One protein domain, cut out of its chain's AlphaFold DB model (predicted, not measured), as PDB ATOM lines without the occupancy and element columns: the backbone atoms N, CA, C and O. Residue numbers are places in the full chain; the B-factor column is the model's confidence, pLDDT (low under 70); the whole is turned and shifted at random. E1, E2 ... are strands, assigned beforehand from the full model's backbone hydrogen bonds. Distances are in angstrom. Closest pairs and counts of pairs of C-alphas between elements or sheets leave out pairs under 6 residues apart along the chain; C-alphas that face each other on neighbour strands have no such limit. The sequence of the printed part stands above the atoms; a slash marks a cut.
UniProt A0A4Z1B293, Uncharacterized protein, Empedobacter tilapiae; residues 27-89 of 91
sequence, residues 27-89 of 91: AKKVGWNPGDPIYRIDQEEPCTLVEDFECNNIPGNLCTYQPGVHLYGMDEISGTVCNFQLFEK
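AT A GLANCE: This is residues 27 to 89 of the 91 residues of an uncharacterized protein of Empedobacter tilapiae (UniProt A0A4Z1B293). Little regular structure is here: two hairpins, E1 with E2 and E3 with E4, join through E1 and E4 into one strongly twisted sheet among long loops. The last loop folds back, residues 84 to 85 pairing with E4. The four named strands hold 17 of 63 printed residues, all strand and antiparallel, in sheet order E2, E1, E4, E3. The whole is compact, radius of gyration of the C-alphas 10.9 A, spanning 35 by 28 by 17 A.

HOW THE PARTS SIT: Start at E1, residues 38 to 41; across its hairpin with E2, residues 46 to 50, N 40 and O 48 are within hydrogen-bond range at 2.8 A. E4, residues 69 to 73, is staggered: 71 to 73 pair antiparallel with E1, N 39 and O 72 at 2.8 A. Its 69 to 70 pair with E3, residues 64 to 66, N 65 and O 69 at 2.9 A.

IN THESE COORDINATES: Find C-alpha 38 at (20.062, 34.224, 41.330), where E1 begins, 10.4 A long. E2 measures 12.3 A, E3 5.5 A; E4, 13.6 A, ends at (20.545, 33.944, 46.430).

THE WHOLE: The printed part has no cut; the link E2 to E3 is long. Residues 27 to 31 and 76 to 80 have pLDDT under 70.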
ATOM      1  N   ALA A  27      17.751  49.127  56.193       54.53
ATOM      2  CA  ALA A  27      17.128  47.811  56.076       54.53
ATOM      3  C   ALA A  27      17.744  46.882  55.015       54.53
ATOM      4  O   ALA A  27      17.162  46.654  53.960       54.53
ATOM      5  N   LYS A  28      18.896  46.276  55.338       55.00
ATOM      6  CA  LYS A  28      19.345  45.072  54.626       55.00
ATOM      7  C   LYS A  28      18.238  44.022  54.754       55.00
ATOM      8  O   LYS A  28      17.875  43.683  55.887       55.00
ATOM      9  N   LYS A  29      17.644  43.571  53.646       58.88
ATOM     10  CA  LYS A  29      16.603  42.543  53.723       58.88
ATOM     11  C   LYS A  29      17.243  41.250  54.206       58.88
ATOM     12  O   LYS A  29      18.338  40.879  53.793       58.88
ATOM     13  N   VAL A  30      16.565  40.590  55.135       63.69
ATOM     14  CA  VAL A  30      17.015  39.307  55.662       63.69
ATOM     15  C   VAL A  30      16.507  38.236  54.702       63.69
ATOM     16  O   VAL A  30      15.315  37.930  54.699       63.69
ATOM     17  N   GLY A  31      17.407  37.690  53.890       69.81
ATOM     18  CA  GLY A  31      17.114  36.598  52.964       69.81
ATOM     19  C   GLY A  31      16.707  37.019  51.552       69.81
ATOM     20  O   GLY A  31      16.653  38.198  51.215       69.81
ATOM     21  N   TRP A  32      16.446  36.005  50.730       83.69
ATOM     22  CA  TRP A  32      16.125  36.122  49.308       83.69
ATOM     23  C   TRP A  32      14.617  35.959  49.066       83.69
ATOM     24  O   TRP A  32      13.979  35.096  49.684       83.69
ATOM     25  N   ASN A  33      14.046  36.753  48.159       82.00
ATOM     26  CA  ASN A  33      12.641  36.705  47.755       82.00
ATOM     27  C   ASN A  33      12.482  36.259  46.293       82.00
ATOM     28  O   ASN A  33      13.353  36.527  45.469       82.00
ATOM     29  N   PRO A  34      11.338  35.653  45.926       77.81
ATOM     30  CA  PRO A  34      11.024  35.354  44.531       77.81
ATOM     31  C   PRO A  34      11.092  36.612  43.652       77.81
ATOM     32  O   PRO A  34      10.328  37.555  43.858       77.81
ATOM     33  N   GLY A  35      11.997  36.607  42.672       76.38
ATOM     34  CA  GLY A  35      12.277  37.746  41.790       76.38
ATOM     35  C   GLY A  35      13.591  38.472  42.093       76.38
ATOM     36  O   GLY A  35      14.033  39.269  41.269       76.38
ATOM     37  N   ASP A  36      14.232  38.176  43.226       85.06
ATOM     38  CA  ASP A  36      15.601  38.612  43.494       85.06
ATOM     39  C   ASP A  36      16.587  37.834  42.593       85.06
ATOM     40  O   ASP A  36      16.316  36.691  42.203       85.06
ATOM     41  N   PRO A  37      17.740  38.426  42.235       86.56
ATOM     42  CA  PRO A  37      18.704  37.792  41.346       86.56
ATOM     43  C   PRO A  37      19.244  36.480  41.923       86.56
ATOM     44  O   PRO A  37      19.385  36.308  43.140       86.56
ATOM     45  N   ILE A  38      19.554  35.556  41.020       90.00
ATOM     46  CA  ILE A  38      20.062  34.224  41.330       90.00
ATOM     47  C   ILE A  38      21.506  34.139  40.856       90.00
ATOM     48  O   ILE A  38      21.872  34.678  39.811       90.00
ATOM     49  N   TYR A  39      22.328  33.448  41.632       89.62
ATOM     50  CA  TYR A  39      23.757  33.341  41.413       89.62
ATOM     51  C   TYR A  39      24.211  31.886  41.460       89.62
ATOM     52  O   TYR A  39      23.630  31.052  42.155       89.62
ATOM     53  N   ARG A  40      25.302  31.590  40.763       89.50
ATOM     54  CA  ARG A  40      26.085  30.367  40.943       89.50
ATOM     55  C   ARG A  40      27.474  30.715  41.465       89.50
ATOM     56  O   ARG A  40      27.958  31.833  41.297       89.50
ATOM     57  N   ILE A  41      28.107  29.748  42.112       85.69
ATOM     58  CA  ILE A  41      29.477  29.888  42.602       85.69
ATOM     59  C   ILE A  41      30.391  29.202  41.589       85.69
ATOM     60  O   ILE A  41      30.374  27.976  41.489       85.69
ATOM     61  N   ASP A  42      31.169  29.991  40.849       81.56
ATOM     62  CA  ASP A  42      32.228  29.503  39.968       81.56
ATOM     63  C   ASP A  42      33.600  29.652  40.651       81.56
ATOM     64  O   ASP A  42      33.763  30.386  41.626       81.56
ATOM     65  N   GLN A  43      34.609  28.933  40.150       75.56
ATOM     66  CA  GLN A  43      35.974  29.008  40.694       75.56
ATOM     67  C   GLN A  43      36.656  30.355  40.413       75.56
ATOM     68  O   GLN A  43      37.538  30.762  41.167       75.56
ATOM     69  N   GLU A  44      36.260  31.025  39.331       77.69
ATOM     70  CA  GLU A  44      36.839  32.293  38.878       77.69
ATOM     71  C   GLU A  44      36.045  33.499  39.396       77.69
ATOM     72  O   GLU A  44      36.640  34.500  39.793       77.69
ATOM     73  N   GLU A  45      34.716  33.377  39.465       77.12
ATOM     74  CA  GLU A  45      33.811  34.419  39.951       77.12
ATOM     75  C   GLU A  45      32.910  33.888  41.078       77.12
ATOM     76  O   GLU A  45      32.006  33.071  40.852       77.12
ATOM     77  N   PRO A  46      33.126  34.350  42.325       74.25
ATOM     78  CA  PRO A  46      32.188  34.093  43.398       74.25
ATOM     79  C   PRO A  46      30.949  34.954  43.131       74.25
ATOM     80  O   PRO A  46      31.016  36.176  43.233       74.25
ATOM     81  N   CYS A  47      29.826  34.310  42.804       84.38
ATOM     82  CA  CYS A  47      28.537  34.933  42.475       84.38
ATOM     83  C   CYS A  47      28.377  35.371  41.012       84.38
ATOM     84  O   CYS A  47      28.085  36.532  40.725       84.38
ATOM     85  N   THR A  48      28.465  34.420  40.087       88.00
ATOM     86  CA  THR A  48      28.067  34.641  38.693       88.00
ATOM     87  C   THR A  48      26.548  34.704  38.592       88.00
ATOM     88  O   THR A  48      25.862  33.773  39.019       88.00
ATOM     89  N   LEU A  49      26.012  35.784  38.026       87.75
ATOM     90  CA  LEU A  49      24.570  35.960  37.861       87.75
ATOM     91  C   LEU A  49      24.013  34.959  36.836       87.75
ATOM     92  O   LEU A  49      24.611  34.719  35.786       87.75
ATOM     93  N   VAL A  50      22.872  34.362  37.165       88.94
ATOM     94  CA  VAL A  50      22.160  33.400  36.322       88.94
ATOM     95  C   VAL A  50      20.796  33.982  35.989       88.94
ATOM     96  O   VAL A  50      19.966  34.193  36.872       88.94
ATOM     97  N   GLU A  51      20.580  34.247  34.705       84.25
ATOM     98  CA  GLU A  51      19.292  34.686  34.171       84.25
ATOM     99  C   GLU A  51      18.430  33.458  33.814       84.25
ATOM    100  O   GLU A  51      18.951  32.358  33.613       84.25
ATOM    101  N   ASP A  52      17.106  33.637  33.775       80.81
ATOM    102  CA  ASP A  52      16.126  32.624  33.339       80.81
ATOM    103  C   ASP A  52      15.998  31.348  34.201       80.81
ATOM    104  O   ASP A  52      15.634  30.285  33.697       80.81
ATOM    105  N   PHE A  53      16.239  31.433  35.513       83.94
ATOM    106  CA  PHE A  53      15.944  30.341  36.452       83.94
ATOM    107  C   PHE A  53      14.847  30.713  37.454       83.94
ATOM    108  O   PHE A  53      14.857  31.787  38.046       83.94
ATOM    109  N   GLU A  54      13.906  29.792  37.678       85.00
ATOM    110  CA  GLU A  54      12.843  29.938  38.675       85.00
ATOM    111  C   GLU A  54      13.145  29.081  39.912       85.00
ATOM    112  O   GLU A  54      12.739  27.921  40.006       85.00
ATOM    113  N   CYS A  55      13.838  29.664  40.889       87.88
ATOM    114  CA  CYS A  55      14.021  29.055  42.207       87.88
ATOM    115  C   CYS A  55      13.131  29.737  43.262       87.88
ATOM    116  O   CYS A  55      12.570  30.810  43.031       87.88
ATOM    117  N   ASN A  56      12.999  29.134  44.443       88.38
ATOM    118  CA  ASN A  56      12.373  29.760  45.603       88.38
ATOM    119  C   ASN A  56      13.201  29.562  46.892       88.38
ATOM    120  O   ASN A  56      14.237  28.898  46.902       88.38
ATOM    121  N   ASN A  57      12.723  30.146  47.990       85.69
ATOM    122  CA  ASN A  57      13.273  29.992  49.340       85.69
ATOM    123  C   ASN A  57      12.483  28.995  50.216       85.69
ATOM    124  O   ASN A  57      12.715  28.905  51.422       85.69
ATOM    125  N   ILE A  58      11.529  28.271  49.631       86.62
ATOM    126  CA  ILE A  58      10.707  27.266  50.303       86.62
ATOM    127  C   ILE A  58      11.487  25.948  50.292       86.62
ATOM    128  O   ILE A  58      11.874  25.484  49.223       86.62
ATOM    129  N   PRO A  59      11.715  25.313  51.450       83.75
ATOM    130  CA  PRO A  59      12.522  24.101  51.528       83.75
ATOM    131  C   PRO A  59      11.960  22.982  50.637       83.75
ATOM    132  O   PRO A  59      10.798  22.599  50.763       83.75
ATOM    133  N   GLY A  60      12.815  22.447  49.764       87.00
ATOM    134  CA  GLY A  60      12.485  21.423  48.774       87.00
ATOM    135  C   GLY A  60      13.738  20.802  48.154       87.00
ATOM    136  O   GLY A  60      14.772  20.681  48.816       87.00
ATOM    137  N   ASN A  61      13.665  20.419  46.879       88.00
ATOM    138  CA  ASN A  61      14.849  19.995  46.125       88.00
ATOM    139  C   ASN A  61      15.779  21.185  45.885       88.00
ATOM    140  O   ASN A  61      15.306  22.299  45.691       88.00
ATOM    141  N   LEU A  62      17.095  20.968  45.898       88.69
ATOM    142  CA  LEU A  62      18.064  22.032  45.625       88.69
ATOM    143  C   LEU A  62      17.897  22.556  44.202       88.69
ATOM    144  O   LEU A  62      17.891  21.766  43.263       88.69
ATOM    145  N   CYS A  63      17.852  23.877  44.043       89.56
ATOM    146  CA  CYS A  63      17.836  24.468  42.716       89.56
ATOM    147  C   CYS A  63      19.222  24.306  42.076       89.56
ATOM    148  O   CYS A  63      20.226  24.783  42.617       89.56
ATOM    149  N   THR A  64      19.295  23.609  40.944       89.62
ATOM    150  CA  THR A  64      20.552  23.347  40.230       89.62
ATOM    151  C   THR A  64      20.507  23.873  38.807       89.62
ATOM    152  O   THR A  64      19.561  23.602  38.076       89.62
ATOM    153  N   TYR A  65      21.564  24.575  38.398       85.19
ATOM    154  CA  TYR A  65      21.751  25.017  37.014       85.19
ATOM    155  C   TYR A  65      22.137  23.842  36.108       85.19
ATOM    156  O   TYR A  65      21.612  23.665  35.012       85.19
ATOM    157  N   GLN A  66      23.072  23.027  36.598       85.19
ATOM    158  CA  GLN A  66      23.631  21.848  35.945       85.19
ATOM    159  C   GLN A  66      23.917  20.779  37.009       85.19
ATOM    160  O   GLN A  66      23.984  21.107  38.198       85.19
ATOM    161  N   PRO A  67      24.117  19.504  36.625       81.69
ATOM    162  CA  PRO A  67      24.484  18.454  37.569       81.69
ATOM    163  C   PRO A  67      25.735  18.843  38.376       81.69
ATOM    164  O   PRO A  67      26.824  18.960  37.824       81.69
ATOM    165  N   GLY A  68      25.565  19.059  39.683       82.00
ATOM    166  CA  GLY A  68      26.642  19.470  40.593       82.00
ATOM    167  C   GLY A  68      26.848  20.984  40.743       82.00
ATOM    168  O   GLY A  68      27.684  21.386  41.546       82.00
ATOM    169  N   VAL A  69      26.085  21.822  40.032       86.12
ATOM    170  CA  VAL A  69      26.124  23.289  40.160       86.12
ATOM    171  C   VAL A  69      24.830  23.783  40.798       86.12
ATOM    172  O   VAL A  69      23.775  23.817  40.159       86.12
ATOM    173  N   HIS A  70      24.920  24.172  42.068       88.62
ATOM    174  CA  HIS A  70      23.801  24.703  42.845       88.62
ATOM    175  C   HIS A  70      23.638  26.212  42.657       88.62
ATOM    176  O   HIS A  70      24.612  26.936  42.433       88.62
ATOM    177  N   LEU A  71      22.393  26.664  42.772       89.69
ATOM    178  CA  LEU A  71      22.004  28.063  42.686       89.69
ATOM    179  C   LEU A  71      21.764  28.651  44.076       89.69
ATOM    180  O   LEU A  71      21.215  28.003  44.972       89.69
ATOM    181  N   TYR A  72      22.169  29.906  44.228       90.25
ATOM    182  CA  TYR A  72      22.154  30.639  45.481       90.25
ATOM    183  C   TYR A  72      21.584  32.041  45.282       90.25
ATOM    184  O   TYR A  72      21.787  32.682  44.254       90.25
ATOM    185  N   GLY A  73      20.894  32.542  46.294       88.56
ATOM    186  CA  GLY A  73      20.545  33.944  46.430       88.56
ATOM    187  C   GLY A  73      21.675  34.721  47.096       88.56
ATOM    188  O   GLY A  73      22.502  34.165  47.830       88.56
ATOM    189  N   MET A  74      21.695  36.030  46.865       83.81
ATOM    190  CA  MET A  74      22.532  36.937  47.641       83.81
ATOM    191  C   MET A  74      21.846  37.266  48.964       83.81
ATOM    192  O   MET A  74      20.663  37.600  48.991       83.81
ATOM    193  N   ASP A  75      22.598  37.187  50.058       71.94
ATOM    194  CA  ASP A  75      22.148  37.752  51.324       71.94
ATOM    195  C   ASP A  75      22.484  39.247  51.338       71.94
ATOM    196  O   ASP A  75      23.658  39.632  51.412       71.94
ATOM    197  N   GLU A  76      21.464  40.105  51.271       66.50
ATOM    198  CA  GLU A  76      21.645  41.559  51.321       66.50
ATOM    199  C   GLU A  76      22.321  42.013  52.627       66.50
ATOM    200  O   GLU A  76      22.946  43.077  52.644       66.50
ATOM    201  N   ILE A  77      22.287  41.206  53.703       64.50
ATOM    202  CA  ILE A  77      23.011  41.474  54.958       64.50
ATOM    203  C   ILE A  77      24.520  41.515  54.716       64.50
ATOM    204  O   ILE A  77      25.214  42.407  55.221       64.50
ATOM    205  N   SER A  78      25.023  40.578  53.919       65.31
ATOM    206  CA  SER A  78      26.446  40.459  53.611       65.31
ATOM    207  C   SER A  78      26.818  41.242  52.347       65.31
ATOM    208  O   SER A  78      27.954  41.702  52.235       65.31
ATOM    209  N   GLY A  79      25.876  41.439  51.414       62.84
ATOM    210  CA  GLY A  79      25.991  42.273  50.201       62.84
ATOM    211  C   GLY A  79      27.108  41.879  49.225       62.84
ATOM    212  O   GLY A  79      27.310  42.527  48.208       62.84
ATOM    213  N   THR A  80      27.867  40.844  49.568       69.88
ATOM    214  CA  THR A  80      29.087  40.386  48.894       69.88
ATOM    215  C   THR A  80      29.158  38.862  48.852       69.88
ATOM    216  O   THR A  80      30.105  38.307  48.305       69.88
ATOM    217  N   VAL A  81      28.169  38.175  49.438       76.81
ATOM    218  CA  VAL A  81      28.174  36.723  49.617       76.81
ATOM    219  C   VAL A  81      26.850  36.160  49.100       76.81
ATOM    220  O   VAL A  81      25.773  36.569  49.537       76.81
ATOM    221  N   CYS A  82      26.938  35.234  48.147       82.88
ATOM    222  CA  CYS A  82      25.817  34.476  47.589       82.88
ATOM    223  C   CYS A  82      25.800  33.062  48.175       82.88
ATOM    224  O   CYS A  82      26.211  32.087  47.555       82.88
ATOM    225  N   ASN A  83      25.374  32.959  49.425       81.88
ATOM    226  CA  ASN A  83      25.299  31.702  50.168       81.88
ATOM    227  C   ASN A  83      23.865  31.364  50.596       81.88
ATOM    228  O   ASN A  83      23.666  30.431  51.373       81.88
ATOM    229  N   PHE A  84      22.868  32.122  50.129       87.19
ATOM    230  CA  PHE A  84      21.478  31.829  50.441       87.19
ATOM    231  C   PHE A  84      21.026  30.642  49.595       87.19
ATOM    232  O   PHE A  84      20.906  30.750  48.381       87.19
ATOM    233  N   GLN A  85      20.806  29.489  50.212       88.12
ATOM    234  CA  GLN A  85      20.435  28.286  49.479       88.12
ATOM    235  C   GLN A  85      19.030  28.420  48.877       88.12
ATOM    236  O   GLN A  85      18.080  28.752  49.586       88.12
ATOM    237  N   LEU A  86      18.909  28.140  47.578       89.94
ATOM    238  CA  LEU A  86      17.640  28.166  46.856       89.94
ATOM    239  C   LEU A  86      17.167  26.757  46.502       89.94
ATOM    240  O   LEU A  86      17.956  25.821  46.343       89.94
ATOM    241  N   PHE A  87      15.856  26.625  46.350       91.06
ATOM    242  CA  PHE A  87      15.175  25.366  46.089       91.06
ATOM    243  C   PHE A  87      14.344  25.442  44.809       91.06
ATOM    244  O   PHE A  87      13.935  26.517  44.373       91.06
ATOM    245  N   GLU A  88      14.114  24.297  44.179       88.44
ATOM    246  CA  GLU A  88      13.240  24.185  43.021       88.44
ATOM    247  C   GLU A  88      11.797  24.504  43.415       88.44
ATOM    248  O   GLU A  88      11.285  24.058  44.450       88.44
ATOM    249  N   LYS A  89      11.106  25.247  42.551       81.12
ATOM    250  CA  LYS A  89       9.674  25.487  42.695       81.12
ATOM    251  C   LYS A  89       8.932  24.165  42.495       81.12
ATOM    252  O   LYS A  89       8.708  23.726  41.372       81.12
TER     253      LYS A  89